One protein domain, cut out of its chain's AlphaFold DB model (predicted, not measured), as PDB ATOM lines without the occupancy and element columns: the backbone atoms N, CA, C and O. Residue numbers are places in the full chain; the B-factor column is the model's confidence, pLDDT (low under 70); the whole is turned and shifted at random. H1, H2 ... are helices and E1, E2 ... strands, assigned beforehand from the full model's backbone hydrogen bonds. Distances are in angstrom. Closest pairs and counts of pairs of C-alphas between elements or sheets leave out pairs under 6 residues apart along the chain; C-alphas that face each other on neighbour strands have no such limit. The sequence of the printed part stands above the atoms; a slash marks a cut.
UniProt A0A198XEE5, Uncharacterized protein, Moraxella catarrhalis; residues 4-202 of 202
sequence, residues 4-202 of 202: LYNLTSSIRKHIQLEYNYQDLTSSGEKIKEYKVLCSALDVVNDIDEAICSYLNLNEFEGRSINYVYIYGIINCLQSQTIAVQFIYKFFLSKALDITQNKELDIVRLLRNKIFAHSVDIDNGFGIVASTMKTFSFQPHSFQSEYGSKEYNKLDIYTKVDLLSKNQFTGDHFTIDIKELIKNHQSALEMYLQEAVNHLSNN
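This is residues 4 to 202 of the 202 residues of an uncharacterized protein of Moraxella catarrhalis (UniProt A0A198XEE5). A long bundle of four helices side by side, H1, H2, H3 and H6, makes much of the length; at the end away from H1, a smaller head holds H5, the short hairpin E1 and E2, and long loops. H4 packs crosswise on H3 and H6 and joins the bundle to this head, with H5 next to it. The printed part has 199 residues, with six named helices and two named strands in the order H1 H2 H3 H4 E1 E2 H5 H6; the sheet E1 - E2 is antiparallel and the class is mostly helix. The whole is only just compact, close to loose, with a radius of gyration of the C-alphas of 19.6 A, and elongated, spanning 64 by 33 by 29 A.

E1 is residues 125 to 127, beginning at C-alpha 125 (102.187, -35.472, -59.843), and E2 is residues 139 to 141. H4 is residues 102 to 114, 16.7 A long, and H5 is residues 156 to 164, 12.2 A. H3, residues 63 to 92, is the longest helix at 43.2 A. H2 is residues 28 to 55, 40.9 A. H6, residues 177 to 201, runs 36.3 A to C-alpha 201 (71.069, -11.678, -84.575). H1, residues 4 to 18, runs 21.3 A from C-alpha 4 (74.988, -20.060, -66.822).

The hairpin E1 and E2 is antiparallel at 147 degrees, with N 126 and O 140 at 2.9 A, within hydrogen-bond range. The closest C-alphas of H4 and E1, Ile 114 and Phe 125, are 4.8 A apart. H4 touches H5, closest C-alphas Ile 106 and Tyr 157 at 5.9 A. H4 touches H3 at a steep tilt of 48 degrees, closest C-alphas Gln 78 and Val 107 at 6.4 A; H3 does so with residues 74 to 81 alone. H3 touches H6 at a shallow tilt of 14 degrees, the same way, closest C-alphas Tyr 88 and Ala 195 at 6.0 A. The helical hairpin H2 and H3 touches closest at the C-alphas of Ala 40 and Ala 83, 4.7 A. H1 touches H2, closest C-alphas Tyr 5 and Asn 45 at 5.9 A, and H6, Leu 4 and Glu 189 at 5.8 A. H1 and H4 are apart. Every O i to N i+4 pair is within hydrogen-bond range in H1, H2, H3 and H5; H4 has 8 of 9 and H6 20 of 21.

The C-alphas of Gln 22 and Ser 148, the two farthest apart, are 65.3 A apart. The printed part has no cut. The links E1 to E2, E2 to H5 and H5 to H6 are long. The mean pLDDT of the printed part is 87.3; 20 residues are under 70, among them 19 to 28 and 145 to 149.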
ATOM      1  N   LEU A   4      74.994 -18.940 -65.881       92.31
ATOM      2  CA  LEU A   4      74.988 -20.060 -66.822       92.31
ATOM      3  C   LEU A   4      73.586 -20.642 -66.996       92.31
ATOM      4  O   LEU A   4      73.154 -20.829 -68.131       92.31
ATOM      5  N   TYR A   5      72.845 -20.843 -65.903       91.25
ATOM      6  CA  TYR A   5      71.469 -21.339 -65.958       91.25
ATOM      7  C   TYR A   5      70.562 -20.442 -66.816       91.25
ATOM      8  O   TYR A   5      69.744 -20.918 -67.608       91.25
ATOM      9  N   ASN A   6      70.687 -19.119 -66.670       93.12
ATOM     10  CA  ASN A   6      69.871 -18.172 -67.431       93.12
ATOM     11  C   ASN A   6      70.210 -18.214 -68.931       93.12
ATOM     12  O   ASN A   6      69.308 -18.153 -69.776       93.12
ATOM     13  N   LEU A   7      71.493 -18.362 -69.271       95.06
ATOM     14  CA  LEU A   7      71.956 -18.474 -70.654       95.06
ATOM     15  C   LEU A   7      71.503 -19.785 -71.299       95.06
ATOM     16  O   LEU A   7      70.918 -19.761 -72.381       95.06
ATOM     17  N   THR A   8      71.685 -20.924 -70.627       93.81
ATOM     18  CA  THR A   8      71.221 -22.224 -71.139       93.81
ATOM     19  C   THR A   8      69.702 -22.257 -71.290       93.81
ATOM     20  O   THR A   8      69.200 -22.799 -72.274       93.81
ATOM     21  N   SER A   9      68.955 -21.625 -70.380       91.62
ATOM     22  CA  SER A   9      67.497 -21.481 -70.491       91.62
ATOM     23  C   SER A   9      67.089 -20.642 -71.706       91.62
ATOM     24  O   SER A   9      66.141 -20.993 -72.410       91.62
ATOM     25  N   SER A  10      67.827 -19.566 -71.990       91.38
ATOM     26  CA  SER A  10      67.601 -18.724 -73.172       91.38
ATOM     27  C   SER A  10      67.853 -19.501 -74.465       91.38
ATOM     28  O   SER A  10      67.013 -19.487 -75.365       91.38
ATOM     29  N   ILE A  11      68.950 -20.263 -74.517       91.50
ATOM     30  CA  ILE A  11      69.271 -21.160 -75.633       91.50
ATOM     31  C   ILE A  11      68.163 -22.206 -75.825       91.50
ATOM     32  O   ILE A  11      67.672 -22.378 -76.937       91.50
ATOM     33  N   ARG A  12      67.707 -22.869 -74.752       90.50
ATOM     34  CA  ARG A  12      66.613 -23.857 -74.831       90.50
ATOM     35  C   ARG A  12      65.339 -23.266 -75.409       90.50
ATOM     36  O   ARG A  12      64.714 -23.900 -76.252       90.50
ATOM     37  N   LYS A  13      64.958 -22.069 -74.962       88.38
ATOM     38  CA  LYS A  13      63.761 -21.391 -75.461       88.38
ATOM     39  C   LYS A  13      63.869 -21.115 -76.960       88.38
ATOM     40  O   LYS A  13      62.898 -21.331 -77.673       88.38
ATOM     41  N   HIS A  14      65.032 -20.668 -77.428       85.62
ATOM     42  CA  HIS A  14      65.271 -20.431 -78.850       85.62
ATOM     43  C   HIS A  14      65.169 -21.732 -79.661       85.62
ATOM     44  O   HIS A  14      64.371 -21.815 -80.590       85.62
ATOM     45  N   ILE A  15      65.866 -22.788 -79.229       84.62
ATOM     46  CA  ILE A  15      65.813 -24.108 -79.870       84.62
ATOM     47  C   ILE A  15      64.369 -24.632 -79.947       84.62
ATOM     48  O   ILE A  15      63.970 -25.171 -80.970       84.62
ATOM     49  N   GLN A  16      63.568 -24.486 -78.888       82.19
ATOM     50  CA  GLN A  16      62.174 -24.953 -78.877       82.19
ATOM     51  C   GLN A  16      61.271 -24.209 -79.870       82.19
ATOM     52  O   GLN A  16      60.267 -24.769 -80.305       82.19
ATOM     53  N   LEU A  17      61.599 -22.957 -80.201       77.75
ATOM     54  CA  LEU A  17      60.867 -22.166 -81.191       77.75
ATOM     55  C   LEU A  17      61.280 -22.529 -82.622       77.75
ATOM     56  O   LEU A  17      60.414 -22.624 -83.487       77.75
ATOM     57  N   GLU A  18      62.576 -22.740 -82.864       72.06
ATOM     58  CA  GLU A  18      63.102 -23.088 -84.189       72.06
ATOM     59  C   GLU A  18      62.841 -24.547 -84.572       72.06
ATOM     60  O   GLU A  18      62.442 -24.851 -85.695       72.06
ATOM     61  N   TYR A  19      63.044 -25.472 -83.636       67.44
ATOM     62  CA  TYR A  19      62.820 -26.895 -83.846       67.44
ATOM     63  C   TYR A  19      61.382 -27.233 -83.476       67.44
ATOM     64  O   TYR A  19      61.100 -27.834 -82.438       67.44
ATOM     65  N   ASN A  20      60.450 -26.853 -84.349       59.03
ATOM     66  CA  ASN A  20      59.080 -27.324 -84.235       59.03
ATOM     67  C   ASN A  20      59.099 -28.863 -84.283       59.03
ATOM     68  O   ASN A  20      59.751 -29.463 -85.139       59.03
ATOM     69  N   TYR A  21      58.398 -29.529 -83.360       52.81
ATOM     70  CA  TYR A  21      58.464 -30.991 -83.175       52.81
ATOM     71  C   TYR A  21      58.153 -31.786 -84.466       52.81
ATOM     72  O   TYR A  21      58.543 -32.945 -84.603       52.81
ATOM     73  N   GLN A  22      57.466 -31.153 -85.425       51.28
ATOM     74  CA  GLN A  22      57.147 -31.698 -86.744       51.28
ATOM     75  C   GLN A  22      58.353 -31.728 -87.708       51.28
ATOM     76  O   GLN A  22      58.494 -32.704 -88.446       51.28
ATOM     77  N   ASP A  23      59.276 -30.761 -87.652       52.91
ATOM     78  CA  ASP A  23      60.449 -30.690 -88.548       52.91
ATOM     79  C   ASP A  23      61.543 -31.699 -88.173       52.91
ATOM     80  O   ASP A  23      62.277 -32.200 -89.031       52.91
ATOM     81  N   LEU A  24      61.586 -32.099 -86.899       53.22
ATOM     82  CA  LEU A  24      62.469 -33.145 -86.378       53.22
ATOM     83  C   LEU A  24      62.139 -34.549 -86.920       53.22
ATOM     84  O   LEU A  24      62.875 -35.481 -86.639       53.22
ATOM     85  N   THR A  25      61.080 -34.747 -87.710       53.22
ATOM     86  CA  THR A  25      60.734 -36.069 -88.274       53.22
ATOM     87  C   THR A  25      61.413 -36.383 -89.616       53.22
ATOM     88  O   THR A  25      61.322 -37.511 -90.099       53.22
ATOM     89  N   SER A  26      62.126 -35.423 -90.214       55.06
ATOM     90  CA  SER A  26      62.518 -35.479 -91.633       55.06
ATOM     91  C   SER A  26      63.982 -35.870 -91.915       55.06
ATOM     92  O   SER A  26      64.312 -36.192 -93.054       55.06
ATOM     93  N   SER A  27      64.873 -35.929 -90.912       62.81
ATOM     94  CA  SER A  27      66.227 -36.501 -91.079       62.81
ATOM     95  C   SER A  27      66.817 -37.022 -89.762       62.81
ATOM     96  O   SER A  27      66.866 -36.317 -88.755       62.81
ATOM     97  N   GLY A  28      67.291 -38.273 -89.756       67.88
ATOM     98  CA  GLY A  28      67.813 -38.930 -88.550       67.88
ATOM     99  C   GLY A  28      69.061 -38.272 -87.944       67.88
ATOM    100  O   GLY A  28      69.331 -38.470 -86.761       67.88
ATOM    101  N   GLU A  29      69.812 -37.488 -88.721       73.38
ATOM    102  CA  GLU A  29      71.002 -36.760 -88.253       73.38
ATOM    103  C   GLU A  29      70.639 -35.507 -87.450       73.38
ATOM    104  O   GLU A  29      71.115 -35.374 -86.324       73.38
ATOM    105  N   LYS A  30      69.698 -34.676 -87.924       73.38
ATOM    106  CA  LYS A  30      69.229 -33.491 -87.178       73.38
ATOM    107  C   LYS A  30      68.654 -33.854 -85.807       73.38
ATOM    108  O   LYS A  30      68.876 -33.146 -84.830       73.38
ATOM    109  N   ILE A  31      67.967 -34.997 -85.704       77.88
ATOM    110  CA  ILE A  31      67.462 -35.520 -84.423       77.88
ATOM    111  C   ILE A  31      68.610 -35.864 -83.471       77.88
ATOM    112  O   ILE A  31      68.512 -35.613 -82.270       77.88
ATOM    113  N   LYS A  32      69.675 -36.495 -83.980       82.19
ATOM    114  CA  LYS A  32      70.833 -36.864 -83.158       82.19
ATOM    115  C   LYS A  32      71.525 -35.614 -82.637       82.19
ATOM    116  O   LYS A  32      71.765 -35.533 -81.439       82.19
ATOM    117  N   GLU A  33      71.788 -34.644 -83.504       82.56
ATOM    118  CA  GLU A  33      72.447 -33.395 -83.120       82.56
ATOM    119  C   GLU A  33      71.618 -32.600 -82.102       82.56
ATOM    120  O   GLU A  33      72.154 -32.188 -81.074       82.56
ATOM    121  N   TYR A  34      70.301 -32.496 -82.313       84.25
ATOM    122  CA  TYR A  34      69.367 -31.903 -81.352       84.25
ATOM    123  C   TYR A  34      69.429 -32.589 -79.980       84.25
ATOM    124  O   TYR A  34      69.553 -31.927 -78.952       84.25
ATOM    125  N   LYS A  35      69.395 -33.929 -79.941       87.56
ATOM    126  CA  LYS A  35      69.480 -34.686 -78.681       87.56
ATOM    127  C   LYS A  35      70.793 -34.426 -77.950       87.56
ATOM    128  O   LYS A  35      70.770 -34.226 -76.742       87.56
ATOM    129  N   VAL A  36      71.916 -34.406 -78.671       90.75
ATOM    130  CA  VAL A  36      73.226 -34.127 -78.067       90.75
ATOM    131  C   VAL A  36      73.282 -32.694 -77.537       90.75
ATOM    132  O   VAL A  36      73.801 -32.482 -76.445       90.75
ATOM    133  N   LEU A  37      72.696 -31.724 -78.244       92.44
ATOM    134  CA  LEU A  37      72.593 -30.345 -77.768       92.44
ATOM    135  C   LEU A  37      71.763 -30.237 -76.483       92.44
ATOM    136  O   LEU A  37      72.208 -29.598 -75.531       92.44
ATOM    137  N   CYS A  38      70.598 -30.891 -76.422       92.06
ATOM    138  CA  CYS A  38      69.802 -30.955 -75.195       92.06
ATOM    139  C   CYS A  38      70.604 -31.569 -74.043       92.06
ATOM    140  O   CYS A  38      70.673 -30.966 -72.977       92.06
ATOM    141  N   SER A  39      71.279 -32.697 -74.280       95.00
ATOM    142  CA  SER A  39      72.129 -33.330 -73.269       95.00
ATOM    143  C   SER A  39      73.282 -32.428 -72.819       95.00
ATOM    144  O   SER A  39      73.586 -32.386 -71.634       95.00
ATOM    145  N   ALA A  40      73.910 -31.671 -73.722       96.88
ATOM    146  CA  ALA A  40      74.952 -30.715 -73.349       96.88
ATOM    147  C   ALA A  40      74.393 -29.591 -72.459       96.88
ATOM    148  O   ALA A  40      75.010 -29.228 -71.460       96.88
ATOM    149  N   LEU A  41      73.204 -29.073 -72.775       96.31
ATOM    150  CA  LEU A  41      72.526 -28.074 -71.946       96.31
ATOM    151  C   LEU A  41      72.112 -28.637 -70.579       96.31
ATOM    152  O   LEU A  41      72.107 -27.885 -69.605       96.31
ATOM    153  N   ASP A  42      71.732 -29.917 -70.499       95.94
ATOM    154  CA  ASP A  42      71.417 -30.594 -69.231       95.94
ATOM    155  C   ASP A  42      72.685 -30.689 -68.377       95.94
ATOM    156  O   ASP A  42      72.704 -30.199 -67.253       95.94
ATOM    157  N   VAL A  43      73.790 -31.168 -68.960       97.62
ATOM    158  CA  VAL A  43      75.093 -31.273 -68.284       97.62
ATOM    159  C   VAL A  43      75.552 -29.931 -67.708       97.62
ATOM    160  O   VAL A  43      76.057 -29.900 -66.587       97.62
ATOM    161  N   VAL A  44      75.378 -28.815 -68.429       97.56
ATOM    162  CA  VAL A  44      75.756 -27.492 -67.898       97.56
ATOM    163  C   VAL A  44      74.972 -27.146 -66.631       97.56
ATOM    164  O   VAL A  44      75.576 -26.661 -65.673       97.56
ATOM    165  N   ASN A  45      73.666 -27.413 -66.618       95.38
ATOM    166  CA  ASN A  45      72.776 -27.080 -65.506       95.38
ATOM    167  C   ASN A  45      72.945 -28.035 -64.318       95.38
ATOM    168  O   ASN A  45      73.095 -27.571 -63.192       95.38
ATOM    169  N   ASP A  46      73.002 -29.344 -64.565       96.44
ATOM    170  CA  ASP A  46      73.196 -30.357 -63.521       96.44
ATOM    171  C   ASP A  46      74.522 -30.130 -62.779       96.44
ATOM    172  O   ASP A  46      74.615 -30.280 -61.559       96.44
ATOM    173  N   ILE A  47      75.567 -29.725 -63.509       97.06
ATOM    174  CA  ILE A  47      76.858 -29.401 -62.904       97.06
ATOM    175  C   ILE A  47      76.803 -28.086 -62.126       97.06
ATOM    176  O   ILE A  47      77.424 -28.001 -61.071       97.06
ATOM    177  N   ASP A  48      76.064 -27.080 -62.589       95.38
ATOM    178  CA  ASP A  48      75.870 -25.844 -61.825       95.38
ATOM    179  C   ASP A  48      75.176 -26.120 -60.473       95.38
ATOM    180  O   ASP A  48      75.607 -25.626 -59.427       95.38
ATOM    181  N   GLU A  49      74.180 -27.011 -60.453       95.06
ATOM    182  CA  GLU A  49      73.548 -27.491 -59.217       95.06
ATOM    183  C   GLU A  49      74.519 -28.288 -58.327       95.06
ATOM    184  O   GLU A  49      74.560 -28.093 -57.104       95.06
ATOM    185  N   ALA A  50      75.348 -29.150 -58.924       96.38
ATOM    186  CA  ALA A  50      76.377 -29.897 -58.204       96.38
ATOM    187  C   ALA A  50      77.439 -28.968 -57.586       96.38
ATOM    188  O   ALA A  50      77.829 -29.165 -56.433       96.38
ATOM    189  N   ILE A  51      77.866 -27.926 -58.308       96.31
ATOM    190  CA  ILE A  51      78.768 -26.877 -57.814       96.31
ATOM    191  C   ILE A  51      78.126 -26.151 -56.630       96.31
ATOM    192  O   ILE A  51      78.773 -25.974 -55.598       96.31
ATOM    193  N   CYS A  52      76.847 -25.776 -56.735       95.12
ATOM    194  CA  CYS A  52      76.122 -25.139 -55.637       95.12
ATOM    195  C   CYS A  52      76.077 -26.038 -54.394       95.12
ATOM    196  O   CYS A  52      76.312 -25.573 -53.280       95.12
ATOM    197  N   SER A  53      75.818 -27.334 -54.573       95.88
ATOM    198  CA  SER A  53      75.822 -28.308 -53.474       95.88
ATOM    199  C   SER A  53      77.213 -28.459 -52.853       95.88
ATOM    200  O   SER A  53      77.343 -28.444 -51.630       95.88
ATOM    201  N   TYR A  54      78.260 -28.525 -53.679       96.00
ATOM    202  CA  TYR A  54      79.653 -28.578 -53.237       96.00
ATOM    203  C   TYR A  54      80.048 -27.346 -52.407       96.00
ATOM    204  O   TYR A  54      80.620 -27.488 -51.329       96.00
ATOM    205  N   LEU A  55      79.706 -26.137 -52.864       95.25
ATOM    206  CA  LEU A  55      80.023 -24.884 -52.167       95.25
ATOM    207  C   LEU A  55      79.322 -24.745 -50.804       95.25
ATOM    208  O   LEU A  55      79.794 -23.979 -49.963       95.25
ATOM    209  N   ASN A  56      78.237 -25.494 -50.589       95.25
ATOM    210  CA  ASN A  56      77.484 -25.552 -49.336       95.25
ATOM    211  C   ASN A  56      77.922 -26.696 -48.406       95.25
ATOM    212  O   ASN A  56      77.326 -26.877 -47.343       95.25
ATOM    213  N   LEU A  57      78.936 -27.484 -48.779       93.62
ATOM    214  CA  LEU A  57      79.487 -28.499 -47.886       93.62
ATOM    215  C   LEU A  57      80.112 -27.844 -46.651       93.62
ATOM    216  O   LEU A  57      80.771 -26.806 -46.730       93.62
ATOM    217  N   ASN A  58      79.958 -28.498 -45.502       92.25
ATOM    218  CA  ASN A  58      80.749 -28.154 -44.328       92.25
ATOM    219  C   ASN A  58      82.225 -28.463 -44.600       92.25
ATOM    220  O   ASN A  58      82.544 -29.412 -45.320       92.25
ATOM    221  N   GLU A  59      83.128 -27.700 -43.989       89.25
ATOM    222  CA  GLU A  59      84.533 -28.091 -43.973       89.25
ATOM    223  C   GLU A  59      84.693 -29.380 -43.161       89.25
ATOM    224  O   GLU A  59      84.204 -29.492 -42.037       89.25
ATOM    225  N   PHE A  60      85.372 -30.362 -43.747       85.88
ATOM    226  CA  PHE A  60      85.664 -31.636 -43.106       85.88
ATOM    227  C   PHE A  60      87.147 -31.740 -42.769       85.88
ATOM    228  O   PHE A  60      88.021 -31.554 -43.623       85.88
ATOM    229  N   GLU A  61      87.434 -32.137 -41.531       77.38
ATOM    230  CA  GLU A  61      88.762 -32.588 -41.130       77.38
ATOM    231  C   GLU A  61      88.934 -34.053 -41.548       77.38
ATOM    232  O   GLU A  61      88.466 -34.980 -40.893       77.38
ATOM    233  N   GLY A  62      89.554 -34.277 -42.704       80.56
ATOM    234  CA  GLY A  62      89.787 -35.630 -43.195       80.56
ATOM    235  C   GLY A  62      90.315 -35.662 -44.618       80.56
ATOM    236  O   GLY A  62      89.635 -35.257 -45.560       80.56
ATOM    237  N   ARG A  63      91.522 -36.209 -44.793       86.94
ATOM    238  CA  ARG A  63      92.179 -36.292 -46.105       86.94
ATOM    239  C   ARG A  63      91.329 -37.047 -47.126       86.94
ATOM    240  O   ARG A  63      91.144 -36.557 -48.232       86.94
ATOM    241  N   SER A  64      90.826 -38.230 -46.776       89.06
ATOM    242  CA  SER A  64      90.197 -39.138 -47.742       89.06
ATOM    243  C   SER A  64      88.942 -38.549 -48.382       89.06
ATOM    244  O   SER A  64      88.779 -38.643 -49.592       89.06
ATOM    245  N   ILE A  65      88.073 -37.910 -47.594       91.44
ATOM    246  CA  ILE A  65      86.848 -37.310 -48.132       91.44
ATOM    247  C   ILE A  65      87.142 -36.018 -48.897       91.44
ATOM    248  O   ILE A  65      86.621 -35.830 -49.993       91.44
ATOM    249  N   ASN A  66      88.055 -35.178 -48.389       93.69
ATOM    250  CA  ASN A  66      88.479 -33.967 -49.094       93.69
ATOM    251  C   ASN A  66      89.095 -34.310 -50.454       93.69
ATOM    252  O   ASN A  66      88.850 -33.616 -51.433       93.69
ATOM    253  N   TYR A  67      89.807 -35.430 -50.545       90.75
ATOM    254  CA  TYR A  67      90.319 -35.945 -51.807       90.75
ATOM    255  C   TYR A  67      89.214 -36.197 -52.834       90.75
ATOM    256  O   TYR A  67      89.309 -35.746 -53.974       90.75
ATOM    257  N   VAL A  68      88.151 -36.894 -52.420       92.31
ATOM    258  CA  VAL A  68      86.993 -37.197 -53.272       92.31
ATOM    259  C   VAL A  68      86.300 -35.910 -53.706       92.31
ATOM    260  O   VAL A  68      85.977 -35.756 -54.881       92.31
ATOM    261  N   TYR A  69      86.126 -34.966 -52.784       94.75
ATOM    262  CA  TYR A  69      85.524 -33.662 -53.051       94.75
ATOM    263  C   TYR A  69      86.304 -32.856 -54.090       94.75
ATOM    264  O   TYR A  69      85.716 -32.394 -55.068       94.75
ATOM    265  N   ILE A  70      87.624 -32.748 -53.932       93.81
ATOM    266  CA  ILE A  70      88.492 -32.035 -54.876       93.81
ATOM    267  C   ILE A  70      88.487 -32.730 -56.250       93.81
ATOM    268  O   ILE A  70      88.388 -32.075 -57.286       93.81
ATOM    269  N   TYR A  71      88.568 -34.061 -56.284       92.56
ATOM    270  CA  TYR A  71      88.547 -34.806 -57.543       92.56
ATOM    271  C   TYR A  71      87.204 -34.647 -58.266       92.56
ATOM    272  O   TYR A  71      87.157 -34.432 -59.478       92.56
ATOM    273  N   GLY A  72      86.104 -34.733 -57.516       95.00
ATOM    274  CA  GLY A  72      84.751 -34.571 -58.028       95.00
ATOM    275  C   GLY A  72      84.555 -33.201 -58.664       95.00
ATOM    276  O   GLY A  72      84.199 -33.125 -59.838       95.00
ATOM    277  N   ILE A  73      84.876 -32.127 -57.936       96.94
ATOM    278  CA  ILE A  73      84.648 -30.768 -58.431       96.94
ATOM    279  C   ILE A  73      85.492 -30.453 -59.671       96.94
ATOM    280  O   ILE A  73      84.968 -29.899 -60.631       96.94
ATOM    281  N   ILE A  74      86.754 -30.893 -59.734       96.44
ATOM    282  CA  ILE A  74      87.597 -30.697 -60.925       96.44
ATOM    283  C   ILE A  74      87.028 -31.436 -62.148       96.44
ATOM    284  O   ILE A  74      87.026 -30.888 -63.253       96.44
ATOM    285  N   ASN A  75      86.490 -32.650 -61.974       95.81
ATOM    286  CA  ASN A  75      85.836 -33.368 -63.074       95.81
ATOM    287  C   ASN A  75      84.498 -32.744 -63.482       95.81
ATOM    288  O   ASN A  75      84.182 -32.738 -64.674       95.81
ATOM    289  N   CYS A  76      83.733 -32.203 -62.533       97.31
ATOM    290  CA  CYS A  76      82.536 -31.420 -62.822       97.31
ATOM    291  C   CYS A  76      82.890 -30.216 -63.706       97.31
ATOM    292  O   CYS A  76      82.361 -30.099 -64.807       97.31
ATOM    293  N   LEU A  77      83.856 -29.386 -63.301       97.75
ATOM    294  CA  LEU A  77      84.273 -28.217 -64.085       97.75
ATOM    295  C   LEU A  77      84.731 -28.605 -65.505       97.75
ATOM    296  O   LEU A  77      84.313 -27.983 -66.482       97.75
ATOM    297  N   GLN A  78      85.513 -29.682 -65.647       96.94
ATOM    298  CA  GLN A  78      85.945 -30.180 -66.959       96.94
ATOM    299  C   GLN A  78      84.771 -30.660 -67.829       96.94
ATOM    300  O   GLN A  78      84.748 -30.401 -69.034       96.94
ATOM    301  N   SER A  79      83.804 -31.365 -67.240       97.38
ATOM    302  CA  SER A  79      82.625 -31.872 -67.956       97.38
ATOM    303  C   SER A  79      81.733 -30.725 -68.433       97.38
ATOM    304  O   SER A  79      81.256 -30.742 -69.568       97.38
ATOM    305  N   GLN A  80      81.590 -29.682 -67.613       97.06
ATOM    306  CA  GLN A  80      80.864 -28.469 -67.974       97.06
ATOM    307  C   GLN A  80      81.545 -27.725 -69.129       97.06
ATOM    308  O   GLN A  80      80.875 -27.306 -70.070       97.06
ATOM    309  N   THR A  81      82.880 -27.624 -69.113       97.50
ATOM    310  CA  THR A  81      83.651 -27.051 -70.227       97.50
ATOM    311  C   THR A  81      83.410 -27.807 -71.531       97.50
ATOM    312  O   THR A  81      83.165 -27.173 -72.554       97.50
ATOM    313  N   ILE A  82      83.428 -29.144 -71.510       96.75
ATOM    314  CA  ILE A  82      83.181 -29.965 -72.708       96.75
ATOM    315  C   ILE A  82      81.771 -29.721 -73.258       96.75
ATOM    316  O   ILE A  82      81.596 -29.568 -74.469       96.75
ATOM    317  N   ALA A  83      80.770 -29.639 -72.379       97.50
ATOM    318  CA  ALA A  83      79.401 -29.340 -72.780       97.50
ATOM    319  C   ALA A  83      79.287 -27.956 -73.442       97.50
ATOM    320  O   ALA A  83      78.697 -27.834 -74.516       97.50
ATOM    321  N   VAL A  84      79.927 -26.928 -72.874       97.06
ATOM    322  CA  VAL A  84      79.967 -25.584 -73.476       97.06
ATOM    323  C   VAL A  84      80.720 -25.574 -74.807       97.06
ATOM    324  O   VAL A  84      80.244 -24.949 -75.749       97.06
ATOM    325  N   GLN A  85      81.839 -26.296 -74.947       96.06
ATOM    326  CA  GLN A  85      82.533 -26.430 -76.237       96.06
ATOM    327  C   GLN A  85      81.617 -27.025 -77.315       96.06
ATOM    328  O   GLN A  85      81.656 -26.581 -78.464       96.06
ATOM    329  N   PHE A  86      80.791 -28.014 -76.955       95.19
ATOM    330  CA  PHE A  86      79.817 -28.596 -77.876       95.19
ATOM    331  C   PHE A  86      78.743 -27.578 -78.276       95.19
ATOM    332  O   PHE A  86      78.514 -27.389 -79.467       95.19
ATOM    333  N   ILE A  87      78.135 -26.889 -77.303       95.12
ATOM    334  CA  ILE A  87      77.121 -25.847 -77.547       95.12
ATOM    335  C   ILE A  87      77.692 -24.740 -78.445       95.12
ATOM    336  O   ILE A  87      77.077 -24.360 -79.438       95.12
ATOM    337  N   TYR A  88      78.897 -24.261 -78.133       94.94
ATOM    338  CA  TYR A  88      79.580 -23.220 -78.896       94.94
ATOM    339  C   TYR A  88      79.836 -23.660 -80.341       94.94
ATOM    340  O   TYR A  88      79.522 -22.936 -81.284       94.94
ATOM    341  N   LYS A  89      80.342 -24.885 -80.538       93.25
ATOM    342  CA  LYS A  89      80.552 -25.445 -81.876       93.25
ATOM    343  C   LYS A  89      79.246 -25.601 -82.647       93.25
ATOM    344  O   LYS A  89      79.241 -25.335 -83.844       93.25
ATOM    345  N   PHE A  90      78.177 -26.037 -81.983       91.25
ATOM    346  CA  PHE A  90      76.873 -26.238 -82.605       91.25
ATOM    347  C   PHE A  90      76.342 -24.933 -83.210       91.25
ATOM    348  O   PHE A  90      75.980 -24.911 -84.380       91.25
ATOM    349  N   PHE A  91      76.358 -23.838 -82.445       90.31
ATOM    350  CA  PHE A  91      75.787 -22.571 -82.906       90.31
ATOM    351  C   PHE A  91      76.727 -21.744 -83.780       90.31
ATOM    352  O   PHE A  91      76.280 -21.158 -84.756       90.31
ATOM    353  N   LEU A  92      78.025 -21.696 -83.470       91.69
ATOM    354  CA  LEU A  92      78.966 -20.827 -84.185       91.69
ATOM    355  C   LEU A  92      79.745 -21.547 -85.291       91.69
ATOM    356  O   LEU A  92      80.580 -20.931 -85.952       91.69
ATOM    357  N   SER A  93      79.545 -22.860 -85.467       89.69
ATOM    358  CA  SER A  93      80.337 -23.698 -86.385       89.69
ATOM    359  C   SER A  93      81.856 -23.576 -86.176       89.69
ATOM    360  O   SER A  93      82.654 -23.817 -87.084       89.69
ATOM    361  N   LYS A  94      82.274 -23.213 -84.957       90.12
ATOM    362  CA  LYS A  94      83.663 -22.933 -84.582       90.12
ATOM    363  C   LYS A  94      84.083 -23.827 -83.425       90.12
ATOM    364  O   LYS A  94      83.407 -23.903 -82.404       90.12
ATOM    365  N   ALA A  95      85.226 -24.493 -83.561       90.75
ATOM    366  CA  ALA A  95      85.814 -25.221 -82.444       90.75
ATOM    367  C   ALA A  95      86.362 -24.227 -81.410       90.75
ATOM    368  O   ALA A  95      87.145 -23.340 -81.750       90.75
ATOM    369  N   LEU A  96      85.958 -24.390 -80.150       91.38
ATOM    370  CA  LEU A  96      86.508 -23.623 -79.041       91.38
ATOM    371  C   LEU A  96      87.781 -24.300 -78.521       91.38
ATOM    372  O   LEU A  96      87.716 -25.371 -77.912       91.38
ATOM    373  N   ASP A  97      88.931 -23.666 -78.746       91.81
ATOM    374  CA  ASP A  97      90.204 -24.079 -78.157       91.81
ATOM    375  C   ASP A  97      90.312 -23.565 -76.716       91.81
ATOM    376  O   ASP A  97      90.616 -22.399 -76.462       91.81
ATOM    377  N   ILE A  98      90.059 -24.456 -75.756       89.56
ATOM    378  CA  ILE A  98      90.088 -24.125 -74.325       89.56
ATOM    379  C   ILE A  98      91.480 -23.747 -73.825       89.56
ATOM    380  O   ILE A  98      91.571 -23.068 -72.809       89.56
ATOM    381  N   THR A  99      92.551 -24.128 -74.532       90.62
ATOM    382  CA  THR A  99      93.927 -23.807 -74.117       90.62
ATOM    383  C   THR A  99      94.244 -22.316 -74.241       90.62
ATOM    384  O   THR A  99      95.167 -21.820 -73.601       90.62
ATOM    385  N   GLN A 100      93.440 -21.574 -75.008       92.56
ATOM    386  CA  GLN A 100      93.570 -20.123 -75.158       92.56
ATOM    387  C   GLN A 100      92.933 -19.346 -74.000       92.56
ATOM    388  O   GLN A 100      93.227 -18.165 -73.818       92.56
ATOM    389  N   ASN A 101      92.073 -19.986 -73.201       96.19
ATOM    390  CA  ASN A 101      91.471 -19.377 -72.022       96.19
ATOM    391  C   ASN A 101      92.120 -19.944 -70.763       96.19
ATOM    392  O   ASN A 101      91.863 -21.084 -70.384       96.19
ATOM    393  N   LYS A 102      92.934 -19.117 -70.103       96.38
ATOM    394  CA  LYS A 102      93.694 -19.509 -68.913       96.38
ATOM    395  C   LYS A 102      92.812 -20.136 -67.833       96.38
ATOM    396  O   LYS A 102      93.167 -21.189 -67.322       96.38
ATOM    397  N   GLU A 103      91.649 -19.556 -67.541       97.00
ATOM    398  CA  GLU A 103      90.763 -20.034 -66.469       97.00
ATOM    399  C   GLU A 103      90.199 -21.435 -66.756       97.00
ATOM    400  O   GLU A 103      90.079 -22.262 -65.851       97.00
ATOM    401  N   LEU A 104      89.911 -21.743 -68.025       97.25
ATOM    402  CA  LEU A 104      89.485 -23.085 -68.436       97.25
ATOM    403  C   LEU A 104      90.666 -24.061 -68.512       97.25
ATOM    404  O   LEU A 104      90.541 -25.232 -68.144       97.25
ATOM    405  N   ASP A 105      91.821 -23.586 -68.975       96.38
ATOM    406  CA  ASP A 105      93.009 -24.411 -69.168       96.38
ATOM    407  C   ASP A 105      93.620 -24.877 -67.837       96.38
ATOM    408  O   ASP A 105      94.089 -26.013 -67.754       96.38
ATOM    409  N   ILE A 106      93.528 -24.074 -66.764       96.38
ATOM    410  CA  ILE A 106      93.909 -24.507 -65.406       96.38
ATOM    411  C   ILE A 106      93.194 -25.808 -65.044       96.38
ATOM    412  O   ILE A 106      93.845 -26.767 -64.632       96.38
ATOM    413  N   VAL A 107      91.868 -25.870 -65.205       96.69
ATOM    414  CA  VAL A 107      91.072 -27.058 -64.850       96.69
ATOM    415  C   VAL A 107      91.549 -28.279 -65.637       96.69
ATOM    416  O   VAL A 107      91.768 -29.344 -65.052       96.69
ATOM    417  N   ARG A 108      91.799 -28.112 -66.943       95.25
ATOM    418  CA  ARG A 108      92.329 -29.173 -67.810       95.25
ATOM    419  C   ARG A 108      93.695 -29.666 -67.331       95.25
ATOM    420  O   ARG A 108      93.920 -30.877 -67.269       95.25
ATOM    421  N   LEU A 109      94.612 -28.751 -67.016       93.88
ATOM    422  CA  LEU A 109      95.964 -29.073 -66.556       93.88
ATOM    423  C   LEU A 109      95.939 -29.788 -65.203       93.88
ATOM    424  O   LEU A 109      96.562 -30.844 -65.063       93.88
ATOM    425  N   LEU A 110      95.163 -29.273 -64.245       93.62
ATOM    426  CA  LEU A 110      94.941 -29.910 -62.949       93.62
ATOM    427  C   LEU A 110      94.436 -31.346 -63.146       93.62
ATOM    428  O   LEU A 110      95.067 -32.294 -62.672       93.62
ATOM    429  N   ARG A 111      93.350 -31.528 -63.907       92.25
ATOM    430  CA  ARG A 111      92.735 -32.838 -64.166       92.25
ATOM    431  C   ARG A 111      93.705 -33.820 -64.824       92.25
ATOM    432  O   ARG A 111      93.789 -34.970 -64.407       92.25
ATOM    433  N   ASN A 112      94.412 -33.395 -65.871       87.75
ATOM    434  CA  ASN A 112      95.214 -34.300 -66.701       87.75
ATOM    435  C   ASN A 112      96.604 -34.604 -66.150       87.75
ATOM    436  O   ASN A 112      97.200 -35.593 -66.567       87.75
ATOM    437  N   LYS A 113      97.150 -33.758 -65.274       83.50
ATOM    438  CA  LYS A 113      98.481 -33.975 -64.698       83.50
ATOM    439  C   LYS A 113      98.381 -34.372 -63.241       83.50
ATOM    440  O   LYS A 113      98.704 -35.501 -62.893       83.50
ATOM    441  N   ILE A 114      97.864 -33.473 -62.411       78.19
ATOM    442  CA  ILE A 114      97.873 -33.623 -60.951       78.19
ATOM    443  C   ILE A 114      96.972 -34.763 -60.487       78.19
ATOM    444  O   ILE A 114      97.343 -35.524 -59.596       78.19
ATOM    445  N   PHE A 115      95.821 -34.919 -61.133       79.56
ATOM    446  CA  PHE A 115      94.841 -35.948 -60.795       79.56
ATOM    447  C   PHE A 115      94.966 -37.227 -61.632       79.56
ATOM    448  O   PHE A 115      94.313 -38.221 -61.333       79.56
ATOM    449  N   ALA A 116      95.832 -37.247 -62.649       70.50
ATOM    450  CA  ALA A 116      96.110 -38.467 -63.405       70.50
ATOM    451  C   ALA A 116      96.992 -39.463 -62.634       70.50
ATOM    452  O   ALA A 116      97.134 -40.600 -63.075       70.50
ATOM    453  N   HIS A 117      97.569 -39.046 -61.496       65.38
ATOM    454  CA  HIS A 117      98.366 -39.882 -60.591       65.38
ATOM    455  C   HIS A 117      99.375 -40.772 -61.308       65.38
ATOM    456  O   HIS A 117      99.466 -41.969 -61.037       65.38
ATOM    457  N   SER A 118     100.155 -40.180 -62.215       69.81
ATOM    458  CA  SER A 118     101.346 -40.863 -62.704       69.81
ATOM    459  C   SER A 118     102.223 -41.201 -61.497       69.81
ATOM    460  O   SER A 118     102.639 -40.308 -60.760       69.81
ATOM    461  N   VAL A 119     102.436 -42.494 -61.258       70.06
ATOM    462  CA  VAL A 119     103.309 -43.004 -60.185       70.06
ATOM    463  C   VAL A 119     104.771 -43.081 -60.625       70.06
ATOM    464  O   VAL A 119     105.630 -43.470 -59.839       70.06
ATOM    465  N   ASP A 120     105.047 -42.723 -61.879       78.69
ATOM    466  CA  ASP A 120     106.396 -42.548 -62.399       78.69
ATOM    467  C   ASP A 120     107.060 -41.368 -61.690       78.69
ATOM    468  O   ASP A 120     106.537 -40.259 -61.730       78.69
ATOM    469  N   ILE A 121     108.199 -41.597 -61.038       69.25
ATOM    470  CA  ILE A 121     108.901 -40.568 -60.267       69.25
ATOM    471  C   ILE A 121     109.358 -39.399 -61.147       69.25
ATOM    472  O   ILE A 121     109.347 -38.254 -60.696       69.25
ATOM    473  N   ASP A 122     109.662 -39.670 -62.418       74.50
ATOM    474  CA  ASP A 122     110.163 -38.667 -63.357       74.50
ATOM    475  C   ASP A 122     109.037 -37.811 -63.958       74.50
ATOM    476  O   ASP A 122     109.265 -36.726 -64.484       74.50
ATOM    477  N   ASN A 123     107.790 -38.271 -63.863       74.56
ATOM    478  CA  ASN A 123     106.624 -37.593 -64.437       74.56
ATOM    479  C   ASN A 123     105.461 -37.502 -63.447       74.56
ATOM    480  O   ASN A 123     104.299 -37.371 -63.847       74.56
ATOM    481  N   GLY A 124     105.767 -37.655 -62.164       80.31
ATOM    482  CA  GLY A 124     104.781 -37.902 -61.134       80.31
ATOM    483  C   GLY A 124     104.221 -36.615 -60.574       80.31
ATOM    484  O   GLY A 124     104.948 -35.665 -60.281       80.31
ATOM    485  N   PHE A 125     102.905 -36.601 -60.407       85.75
ATOM    486  CA  PHE A 125     102.187 -35.472 -59.843       85.75
ATOM    487  C   PHE A 125     101.227 -35.942 -58.762       85.75
ATOM    488  O   PHE A 125     100.707 -37.060 -58.784       85.75
ATOM    489  N   GLY A 126     100.946 -35.043 -57.830       86.25
ATOM    490  CA  GLY A 126      99.968 -35.298 -56.795       86.25
ATOM    491  C   GLY A 126      99.607 -34.051 -56.016       86.25
ATOM    492  O   GLY A 126      99.780 -32.919 -56.466       86.25
ATOM    493  N   ILE A 127      99.078 -34.289 -54.824       88.31
ATOM    494  CA  ILE A 127      98.619 -33.252 -53.909       88.31
ATOM    495  C   ILE A 127      99.312 -33.463 -52.576       88.31
ATOM    496  O   ILE A 127      99.383 -34.593 -52.083       88.31
ATOM    497  N   VAL A 128      99.783 -32.374 -51.974       88.62
ATOM    498  CA  VAL A 128     100.373 -32.401 -50.637       88.62
ATOM    499  C   VAL A 128      99.299 -32.822 -49.630       88.62
ATOM    500  O   VAL A 128      98.315 -32.126 -49.386       88.62
ATOM    501  N   ALA A 129      99.472 -34.013 -49.061       85.06
ATOM    502  CA  ALA A 129      98.456 -34.667 -48.244       85.06
ATOM    503  C   ALA A 129      98.095 -33.889 -46.968       85.06
ATOM    504  O   ALA A 129      96.935 -33.892 -46.560       85.06
ATOM    505  N   SER A 130      99.080 -33.247 -46.338       86.88
ATOM    506  CA  SER A 130      98.934 -32.538 -45.062       86.88
ATOM    507  C   SER A 130      98.202 -31.201 -45.177       86.88
ATOM    508  O   SER A 130      97.744 -30.675 -44.167       86.88
ATOM    509  N   THR A 131      98.073 -30.647 -46.383       86.81
ATOM    510  CA  THR A 131      97.489 -29.315 -46.612       86.81
ATOM    511  C   THR A 131      96.099 -29.376 -47.238       86.81
ATOM    512  O   THR A 131      95.513 -28.345 -47.566       86.81
ATOM    513  N   MET A 132      95.575 -30.583 -47.444       90.56
ATOM    514  CA  MET A 132      94.316 -30.816 -48.133       90.56
ATOM    515  C   MET A 132      93.119 -30.448 -47.258       90.56
ATOM    516  O   MET A 132      92.904 -31.035 -46.197       90.56
ATOM    517  N   LYS A 133      92.298 -29.521 -47.749       93.88
ATOM    518  CA  LYS A 133      91.028 -29.117 -47.140       93.88
ATOM    519  C   LYS A 133      89.894 -29.290 -48.141       93.88
ATOM    520  O   LYS A 133      90.138 -29.464 -49.330       93.88
ATOM    521  N   THR A 134      88.654 -29.199 -47.669       94.69
ATOM    522  CA  THR A 134      87.453 -29.330 -48.509       94.69
ATOM    523  C   THR A 134      87.493 -28.405 -49.725       94.69
ATOM    524  O   THR A 134      87.191 -28.862 -50.821       94.69
ATOM    525  N   PHE A 135      87.934 -27.153 -49.542       96.38
ATOM    526  CA  PHE A 135      87.925 -26.099 -50.567       96.38
ATOM    527  C   PHE A 135      89.310 -25.646 -51.032       96.38
ATOM    528  O   PHE A 135      89.420 -24.654 -51.748       96.38
ATOM    529  N   SER A 136      90.379 -26.330 -50.625       95.38
ATOM    530  CA  SER A 136      91.724 -25.927 -51.025       95.38
ATOM    531  C   SER A 136      92.704 -27.085 -51.031       95.38
ATOM    532  O   SER A 136      92.657 -27.958 -50.161       95.38
ATOM    533  N   PHE A 137      93.657 -27.050 -51.953       94.00
ATOM    534  CA  PHE A 137      94.716 -28.049 -52.025       94.00
ATOM    535  C   PHE A 137      96.010 -27.464 -52.577       94.00
ATOM    536  O   PHE A 137      96.002 -26.412 -53.206       94.00
ATOM    537  N   GLN A 138      97.124 -28.156 -52.345       92.56
ATOM    538  CA  GLN A 138      98.420 -27.771 -52.898       92.56
ATOM    539  C   GLN A 138      98.881 -28.835 -53.891       92.56
ATOM    540  O   GLN A 138      99.161 -29.963 -53.471       92.56
ATOM    541  N   PRO A 139      98.920 -28.532 -55.199       90.81
ATOM    542  CA  PRO A 139      99.451 -29.460 -56.177       90.81
ATOM    543  C   PRO A 139     100.980 -29.538 -56.074       90.81
ATOM    544  O   PRO A 139     101.646 -28.600 -55.631       90.81
ATOM    545  N   HIS A 140     101.544 -30.672 -56.479       86.38
ATOM    546  CA  HIS A 140     102.974 -30.944 -56.378       86.38
ATOM    547  C   HIS A 140     103.444 -31.869 -57.509       86.38
ATOM    548  O   HIS A 140     102.693 -32.735 -57.962       86.38
ATOM    549  N   SER A 141     104.687 -31.670 -57.950       85.75
ATOM    550  CA  SER A 141     105.419 -32.541 -58.874       85.75
ATOM    551  C   SER A 141     106.528 -33.234 -58.099       85.75
ATOM    552  O   SER A 141     107.218 -32.581 -57.323       85.75
ATOM    553  N   PHE A 142     106.742 -34.525 -58.333       83.38
ATOM    554  CA  PHE A 142     107.794 -35.283 -57.648       83.38
ATOM    555  C   PHE A 142     109.210 -34.815 -58.024       83.38
ATOM    556  O   PHE A 142     110.152 -35.097 -57.289       83.38
ATOM    557  N   GLN A 143     109.347 -34.055 -59.117       80.00
ATOM    558  CA  GLN A 143     110.600 -33.435 -59.549       80.00
ATOM    559  C   GLN A 143     110.787 -31.998 -59.043       80.00
ATOM    560  O   GLN A 143     111.797 -31.378 -59.362       80.00
ATOM    561  N   SER A 144     109.830 -31.422 -58.306       72.19
ATOM    562  CA  SER A 144     109.937 -30.014 -57.916       72.19
ATOM    563  C   SER A 144     111.161 -29.770 -57.033       72.19
ATOM    564  O   SER A 144     111.263 -30.336 -55.942       72.19
ATOM    565  N   GLU A 145     112.040 -28.872 -57.469       67.25
ATOM    566  CA  GLU A 145     113.128 -28.350 -56.651       67.25
ATOM    567  C   GLU A 145     112.624 -27.144 -55.846       67.25
ATOM    568  O   GLU A 145     111.978 -26.242 -56.384       67.25
ATOM    569  N   TYR A 146     112.902 -27.115 -54.540       62.22
ATOM    570  CA  TYR A 146     112.569 -25.964 -53.694       62.22
ATOM    571  C   TYR A 146     113.378 -24.742 -54.150       62.22
ATOM    572  O   TYR A 146     114.608 -24.802 -54.204       62.22
ATOM    573  N   GLY A 147     112.715 -23.625 -54.468       64.50
ATOM    574  CA  GLY A 147     113.406 -22.489 -55.079       64.50
ATOM    575  C   GLY A 147     112.641 -21.162 -55.165       64.50
ATOM    576  O   GLY A 147     111.636 -20.938 -54.503       64.50
ATOM    577  N   SER A 148     113.204 -20.256 -55.974       60.38
ATOM    578  CA  SER A 148     113.205 -18.787 -55.871       60.38
ATOM    579  C   SER A 148     111.916 -18.043 -55.454       60.38
ATOM    580  O   SER A 148     110.805 -18.310 -55.907       60.38
ATOM    581  N   LYS A 149     112.116 -16.942 -54.706       61.94
ATOM    582  CA  LYS A 149     111.073 -15.971 -54.306       61.94
ATOM    583  C   LYS A 149     110.352 -15.289 -55.480       61.94
ATOM    584  O   LYS A 149     109.307 -14.675 -55.263       61.94
ATOM    585  N   GLU A 150     110.894 -15.344 -56.698       71.44
ATOM    586  CA  GLU A 150     110.248 -14.765 -57.885       71.44
ATOM    587  C   GLU A 150     109.030 -15.579 -58.322       71.44
ATOM    588  O   GLU A 150     108.027 -15.002 -58.743       71.44
ATOM    589  N   TYR A 151     109.063 -16.896 -58.101       71.44
ATOM    590  CA  TYR A 151     107.968 -17.805 -58.426       71.44
ATOM    591  C   TYR A 151     106.673 -17.454 -57.680       71.44
ATOM    592  O   TYR A 151     105.569 -17.541 -58.221       71.44
ATOM    593  N   ASN A 152     106.795 -16.968 -56.442       74.12
ATOM    594  CA  ASN A 152     105.649 -16.612 -55.608       74.12
ATOM    595  C   ASN A 152     104.832 -15.443 -56.188       74.12
ATOM    596  O   ASN A 152     103.635 -15.357 -55.907       74.12
ATOM    597  N   LYS A 153     105.430 -14.609 -57.053       83.44
ATOM    598  CA  LYS A 153     104.771 -13.468 -57.712       83.44
ATOM    599  C   LYS A 153     103.981 -13.843 -58.970       83.44
ATOM    600  O   LYS A 153     103.235 -13.005 -59.467       83.44
ATOM    601  N   LEU A 154     104.153 -15.058 -59.496       89.00
ATOM    602  CA  LEU A 154     103.454 -15.508 -60.700       89.00
ATOM    603  C   LEU A 154     101.955 -15.694 -60.435       89.00
ATOM    604  O   LEU A 154     101.546 -16.079 -59.330       89.00
ATOM    605  N   ASP A 155     101.144 -15.454 -61.465       91.44
ATOM    606  CA  ASP A 155      99.717 -15.756 -61.436       91.44
ATOM    607  C   ASP A 155      99.463 -17.270 -61.370       91.44
ATOM    608  O   ASP A 155     100.330 -18.093 -61.680       91.44
ATOM    609  N   ILE A 156      98.260 -17.641 -60.936       91.81
ATOM    610  CA  ILE A 156      97.916 -19.032 -60.649       91.81
ATOM    611  C   ILE A 156      97.967 -19.927 -61.892       91.81
ATOM    612  O   ILE A 156      98.432 -21.064 -61.792       91.81
ATOM    613  N   TYR A 157      97.581 -19.410 -63.065       93.56
ATOM    614  CA  TYR A 157      97.681 -20.150 -64.322       93.56
ATOM    615  C   TYR A 157      99.136 -20.466 -64.636       93.56
ATOM    616  O   TYR A 157      99.480 -21.631 -64.822       93.56
ATOM    617  N   THR A 158     100.000 -19.450 -64.625       92.38
ATOM    618  CA  THR A 158     101.426 -19.629 -64.920       92.38
ATOM    619  C   THR A 158     102.065 -20.632 -63.956       92.38
ATOM    620  O   THR A 158     102.848 -21.483 -64.376       92.38
ATOM    621  N   LYS A 159     101.678 -20.608 -62.673       91.44
ATOM    622  CA  LYS A 159     102.158 -21.584 -61.685       91.44
ATOM    623  C   LYS A 159     101.729 -23.017 -62.008       91.44
ATOM    624  O   LYS A 159     102.548 -23.927 -61.883       91.44
ATOM    625  N   VAL A 160     100.470 -23.224 -62.398       91.81
ATOM    626  CA  VAL A 160      99.932 -24.544 -62.771       91.81
ATOM    627  C   VAL A 160     100.530 -25.038 -64.090       91.81
ATOM    628  O   VAL A 160     100.856 -26.217 -64.193       91.81
ATOM    629  N   ASP A 161     100.725 -24.160 -65.073       91.88
ATOM    630  CA  ASP A 161     101.332 -24.496 -66.363       91.88
ATOM    631  C   ASP A 161     102.792 -24.941 -66.211       91.88
ATOM    632  O   ASP A 161     103.153 -26.029 -66.665       91.88
ATOM    633  N   LEU A 162     103.614 -24.174 -65.488       89.69
ATOM    634  CA  LEU A 162     104.998 -24.553 -65.188       89.69
ATOM    635  C   LEU A 162     105.066 -25.849 -64.377       89.69
ATOM    636  O   LEU A 162     105.876 -26.727 -64.688       89.69
ATOM    637  N   LEU A 163     104.174 -26.017 -63.393       88.44
ATOM    638  CA  LEU A 163     104.048 -27.273 -62.658       88.44
ATOM    639  C   LEU A 163     103.744 -28.436 -63.600       88.44
ATOM    640  O   LEU A 163     104.446 -29.436 -63.556       88.44
ATOM    641  N   SER A 164     102.778 -28.291 -64.507       87.31
ATOM    642  CA  SER A 164     102.367 -29.329 -65.465       87.31
ATOM    643  C   SER A 164     103.482 -29.805 -66.415       87.31
ATOM    644  O   SER A 164     103.368 -30.882 -67.015       87.31
ATOM    645  N   LYS A 165     104.547 -29.001 -66.537       87.06
ATOM    646  CA  LYS A 165     105.729 -29.203 -67.386       87.06
ATOM    647  C   LYS A 165     106.982 -29.618 -66.601       87.06
ATOM    648  O   LYS A 165     108.045 -29.690 -67.206       87.06
ATOM    649  N   ASN A 166     106.879 -29.862 -65.289       82.19
ATOM    650  CA  ASN A 166     108.023 -30.089 -64.390       82.19
ATOM    651  C   ASN A 166     109.052 -28.939 -64.394       82.19
ATOM    652  O   ASN A 166     110.232 -29.140 -64.146       82.19
ATOM    653  N   GLN A 167     108.604 -27.710 -64.657       81.38
ATOM    654  CA  GLN A 167     109.435 -26.497 -64.656       81.38
ATOM    655  C   GLN A 167     109.202 -25.653 -63.394       81.38
ATOM    656  O   GLN A 167     109.413 -24.442 -63.379       81.38
ATOM    657  N   PHE A 168     108.706 -26.288 -62.333       77.25
ATOM    658  CA  PHE A 168     108.354 -25.640 -61.081       77.25
ATOM    659  C   PHE A 168     109.551 -25.599 -60.135       77.25
ATOM    660  O   PHE A 168     110.033 -26.644 -59.700       77.25
ATOM    661  N   THR A 169     109.980 -24.390 -59.778       71.38
ATOM    662  CA  THR A 169     111.125 -24.149 -58.888       71.38
ATOM    663  C   THR A 169     110.752 -23.206 -57.737       71.38
ATOM    664  O   THR A 169     111.534 -22.318 -57.415       71.38
ATOM    665  N   GLY A 170     109.523 -23.274 -57.214       68.94
ATOM    666  CA  GLY A 170     108.983 -22.347 -56.204       68.94
ATOM    667  C   GLY A 170     108.574 -23.024 -54.892       68.94
ATOM    668  O   GLY A 170     108.700 -24.237 -54.749       68.94
ATOM    669  N   ASP A 171     108.041 -22.251 -53.941       71.62
ATOM    670  CA  ASP A 171     107.344 -22.807 -52.771       71.62
ATOM    671  C   ASP A 171     105.979 -23.374 -53.179       71.62
ATOM    672  O   ASP A 171     105.349 -22.871 -54.113       71.62
ATOM    673  N   HIS A 172     105.471 -24.366 -52.440       79.44
ATOM    674  CA  HIS A 172     104.104 -24.853 -52.631       79.44
ATOM    675  C   HIS A 172     103.096 -23.697 -52.636       79.44
ATOM    676  O   HIS A 172     103.117 -22.819 -51.772       79.44
ATOM    677  N   PHE A 173     102.171 -23.733 -53.591       88.69
ATOM    678  CA  PHE A 173     101.078 -22.776 -53.684       88.69
ATOM    679  C   PHE A 173      99.745 -23.480 -53.469       88.69
ATOM    680  O   PHE A 173      99.592 -24.668 -53.751       88.69
ATOM    681  N   THR A 174      98.774 -22.730 -52.964       92.94
ATOM    682  CA  THR A 174      97.433 -23.236 -52.688       92.94
ATOM    683  C   THR A 174      96.496 -22.859 -53.825       92.94
ATOM    684  O   THR A 174      96.435 -21.698 -54.220       92.94
ATOM    685  N   ILE A 175      95.758 -23.842 -54.329       95.56
ATOM    686  CA  ILE A 175      94.572 -23.634 -55.154       95.56
ATOM    687  C   ILE A 175      93.389 -23.431 -54.209       95.56
ATOM    688  O   ILE A 175      93.079 -24.328 -53.422       95.56
ATOM    689  N   ASP A 176      92.732 -22.277 -54.304       96.38
ATOM    690  CA  ASP A 176      91.401 -22.056 -53.737       96.38
ATOM    691  C   ASP A 176      90.351 -22.513 -54.757       96.38
ATOM    692  O   ASP A 176      90.288 -22.018 -55.885       96.38
ATOM    693  N   ILE A 177      89.535 -23.497 -54.382       96.69
ATOM    694  CA  ILE A 177      88.549 -24.083 -55.290       96.69
ATOM    695  C   ILE A 177      87.384 -23.126 -55.536       96.69
ATOM    696  O   ILE A 177      86.819 -23.137 -56.627       96.69
ATOM    697  N   LYS A 178      87.017 -22.283 -54.568       96.81
ATOM    698  CA  LYS A 178      85.925 -21.319 -54.742       96.81
ATOM    699  C   LYS A 178      86.318 -20.255 -55.762       96.81
ATOM    700  O   LYS A 178      85.508 -19.911 -56.621       96.81
ATOM    701  N   GLU A 179      87.561 -19.777 -55.703       97.19
ATOM    702  CA  GLU A 179      88.110 -18.867 -56.714       97.19
ATOM    703  C   GLU A 179      88.206 -19.544 -58.088       97.19
ATOM    704  O   GLU A 179      87.736 -18.982 -59.078       97.19
ATOM    705  N   LEU A 180      88.712 -20.783 -58.138       97.62
ATOM    706  CA  LEU A 180      88.788 -21.565 -59.374       97.62
ATOM    707  C   LEU A 180      87.409 -21.749 -60.028       97.62
ATOM    708  O   LEU A 180      87.269 -21.517 -61.225       97.62
ATOM    709  N   ILE A 181      86.390 -22.132 -59.246       97.81
ATOM    710  CA  ILE A 181      85.002 -22.249 -59.711       97.81
ATOM    711  C   ILE A 181      84.538 -20.910 -60.269       97.81
ATOM    712  O   ILE A 181      84.051 -20.863 -61.392       97.81
ATOM    713  N   LYS A 182      84.688 -19.818 -59.511       97.44
ATOM    714  CA  LYS A 182      84.215 -18.496 -59.928       97.44
ATOM    715  C   LYS A 182      84.805 -18.090 -61.280       97.44
ATOM    716  O   LYS A 182      84.051 -17.725 -62.179       97.44
ATOM    717  N   ASN A 183      86.125 -18.176 -61.431       97.44
ATOM    718  CA  ASN A 183      86.792 -17.766 -62.663       97.44
ATOM    719  C   ASN A 183      86.419 -18.674 -63.843       97.44
ATOM    720  O   ASN A 183      86.183 -18.190 -64.950       97.44
ATOM    721  N   HIS A 184      86.301 -19.981 -63.596       97.75
ATOM    722  CA  HIS A 184      85.831 -20.950 -64.584       97.75
ATOM    723  C   HIS A 184      84.398 -20.654 -65.047       97.75
ATOM    724  O   HIS A 184      84.161 -20.569 -66.252       97.75
ATOM    725  N   GLN A 185      83.464 -20.415 -64.118       97.44
ATOM    726  CA  GLN A 185      82.078 -20.056 -64.439       97.44
ATOM    727  C   GLN A 185      82.018 -18.773 -65.275       97.44
ATOM    728  O   GLN A 185      81.349 -18.751 -66.305       97.44
ATOM    729  N   SER A 186      82.761 -17.731 -64.885       97.06
ATOM    730  CA  SER A 186      82.822 -16.474 -65.642       97.06
ATOM    731  C   SER A 186      83.374 -16.669 -67.058       97.06
ATOM    732  O   SER A 186      82.859 -16.076 -68.004       97.06
ATOM    733  N   ALA A 187      84.381 -17.526 -67.240       97.19
ATOM    734  CA  ALA A 187      84.905 -17.840 -68.567       97.19
ATOM    735  C   ALA A 187      83.884 -18.593 -69.440       97.19
ATOM    736  O   ALA A 187      83.758 -18.293 -70.628       97.19
ATOM    737  N   LEU A 188      83.135 -19.548 -68.875       97.50
ATOM    738  CA  LEU A 188      82.070 -20.251 -69.602       97.50
ATOM    739  C   LEU A 188      80.898 -19.332 -69.960       97.50
ATOM    740  O   LEU A 188      80.338 -19.455 -71.053       97.50
ATOM    741  N   GLU A 189      80.555 -18.399 -69.073       96.81
ATOM    742  CA  GLU A 189      79.501 -17.407 -69.288       96.81
ATOM    743  C   GLU A 189      79.771 -16.583 -70.547       96.81
ATOM    744  O   GLU A 189      78.882 -16.440 -71.381       96.81
ATOM    745  N   MET A 190      81.015 -16.129 -70.740       96.19
ATOM    746  CA  MET A 190      81.411 -15.374 -71.933       96.19
ATOM    747  C   MET A 190      81.112 -16.136 -73.232       96.19
ATOM    748  O   MET A 190      80.558 -15.563 -74.170       96.19
ATOM    749  N   TYR A 191      81.432 -17.433 -73.287       96.12
ATOM    750  CA  TYR A 191      81.212 -18.246 -74.486       96.12
ATOM    751  C   TYR A 191      79.737 -18.565 -74.730       96.12
ATOM    752  O   TYR A 191      79.281 -18.544 -75.875       96.12
ATOM    753  N   LEU A 192      78.968 -18.837 -73.673       95.62
ATOM    754  CA  LEU A 192      77.526 -19.046 -73.805       95.62
ATOM    755  C   LEU A 192      76.799 -17.751 -74.182       95.62
ATOM    756  O   LEU A 192      75.867 -17.793 -74.983       95.62
ATOM    757  N   GLN A 193      77.246 -16.604 -73.674       96.06
ATOM    758  CA  GLN A 193      76.712 -15.303 -74.065       96.06
ATOM    759  C   GLN A 193      76.985 -15.006 -75.544       96.06
ATOM    760  O   GLN A 193      76.101 -14.501 -76.231       96.06
ATOM    761  N   GLU A 194      78.168 -15.352 -76.061       95.06
ATOM    762  CA  GLU A 194      78.472 -15.237 -77.494       95.06
ATOM    763  C   GLU A 194      77.510 -16.086 -78.343       95.06
ATOM    764  O   GLU A 194      76.962 -15.591 -79.329       95.06
ATOM    765  N   ALA A 195      77.226 -17.324 -77.918       93.06
ATOM    766  CA  ALA A 195      76.243 -18.184 -78.578       93.06
ATOM    767  C   ALA A 195      74.825 -17.590 -78.539       93.06
ATOM    768  O   ALA A 195      74.157 -17.534 -79.569       93.06
ATOM    769  N   VAL A 196      74.376 -17.073 -77.391       93.50
ATOM    770  CA  VAL A 196      73.070 -16.395 -77.268       93.50
ATOM    771  C   VAL A 196      72.983 -15.157 -78.165       93.50
ATOM    772  O   VAL A 196      71.957 -14.924 -78.807       93.50
ATOM    773  N   ASN A 197      74.057 -14.370 -78.249       93.44
ATOM    774  CA  ASN A 197      74.111 -13.194 -79.114       93.44
ATOM    775  C   ASN A 197      74.029 -13.586 -80.594       93.44
ATOM    776  O   ASN A 197      73.370 -12.896 -81.366       93.44
ATOM    777  N   HIS A 198      74.662 -14.693 -80.992       90.50
ATOM    778  CA  HIS A 198      74.546 -15.221 -82.352       90.50
ATOM    779  C   HIS A 198      73.095 -15.593 -82.689       90.50
ATOM    780  O   HIS A 198      72.599 -15.202 -83.740       90.50
ATOM    781  N   LEU A 199      72.390 -16.248 -81.761       86.44
ATOM    782  CA  LEU A 199      70.980 -16.627 -81.918       86.44
ATOM    783  C   LEU A 199      70.007 -15.441 -81.946       86.44
ATOM    784  O   LEU A 199      68.898 -15.572 -82.439       86.44
ATOM    785  N   SER A 200      70.385 -14.299 -81.371       81.44
ATOM    786  CA  SER A 200      69.529 -13.101 -81.344       81.44
ATOM    787  C   SER A 200      69.671 -12.238 -82.601       81.44
ATOM    788  O   SER A 200      68.844 -11.359 -82.832       81.44
ATOM    789  N   ASN A 201      70.744 -12.446 -83.371       77.25
ATOM    790  CA  ASN A 201      71.069 -11.678 -84.575       77.25
ATOM    791  C   ASN A 201      70.722 -12.415 -85.881       77.25
ATOM    792  O   ASN A 201      70.830 -11.807 -86.948       77.25
ATOM    793  N   ASN A 202      70.335 -13.689 -85.792       59.34
ATOM    794  CA  ASN A 202      69.830 -14.510 -86.894       59.34
ATOM    795  C   ASN A 202      68.326 -14.737 -86.724       59.34
ATOM    796  O   ASN A 202      67.646 -14.849 -87.767       59.34
TER     797      ASN A 202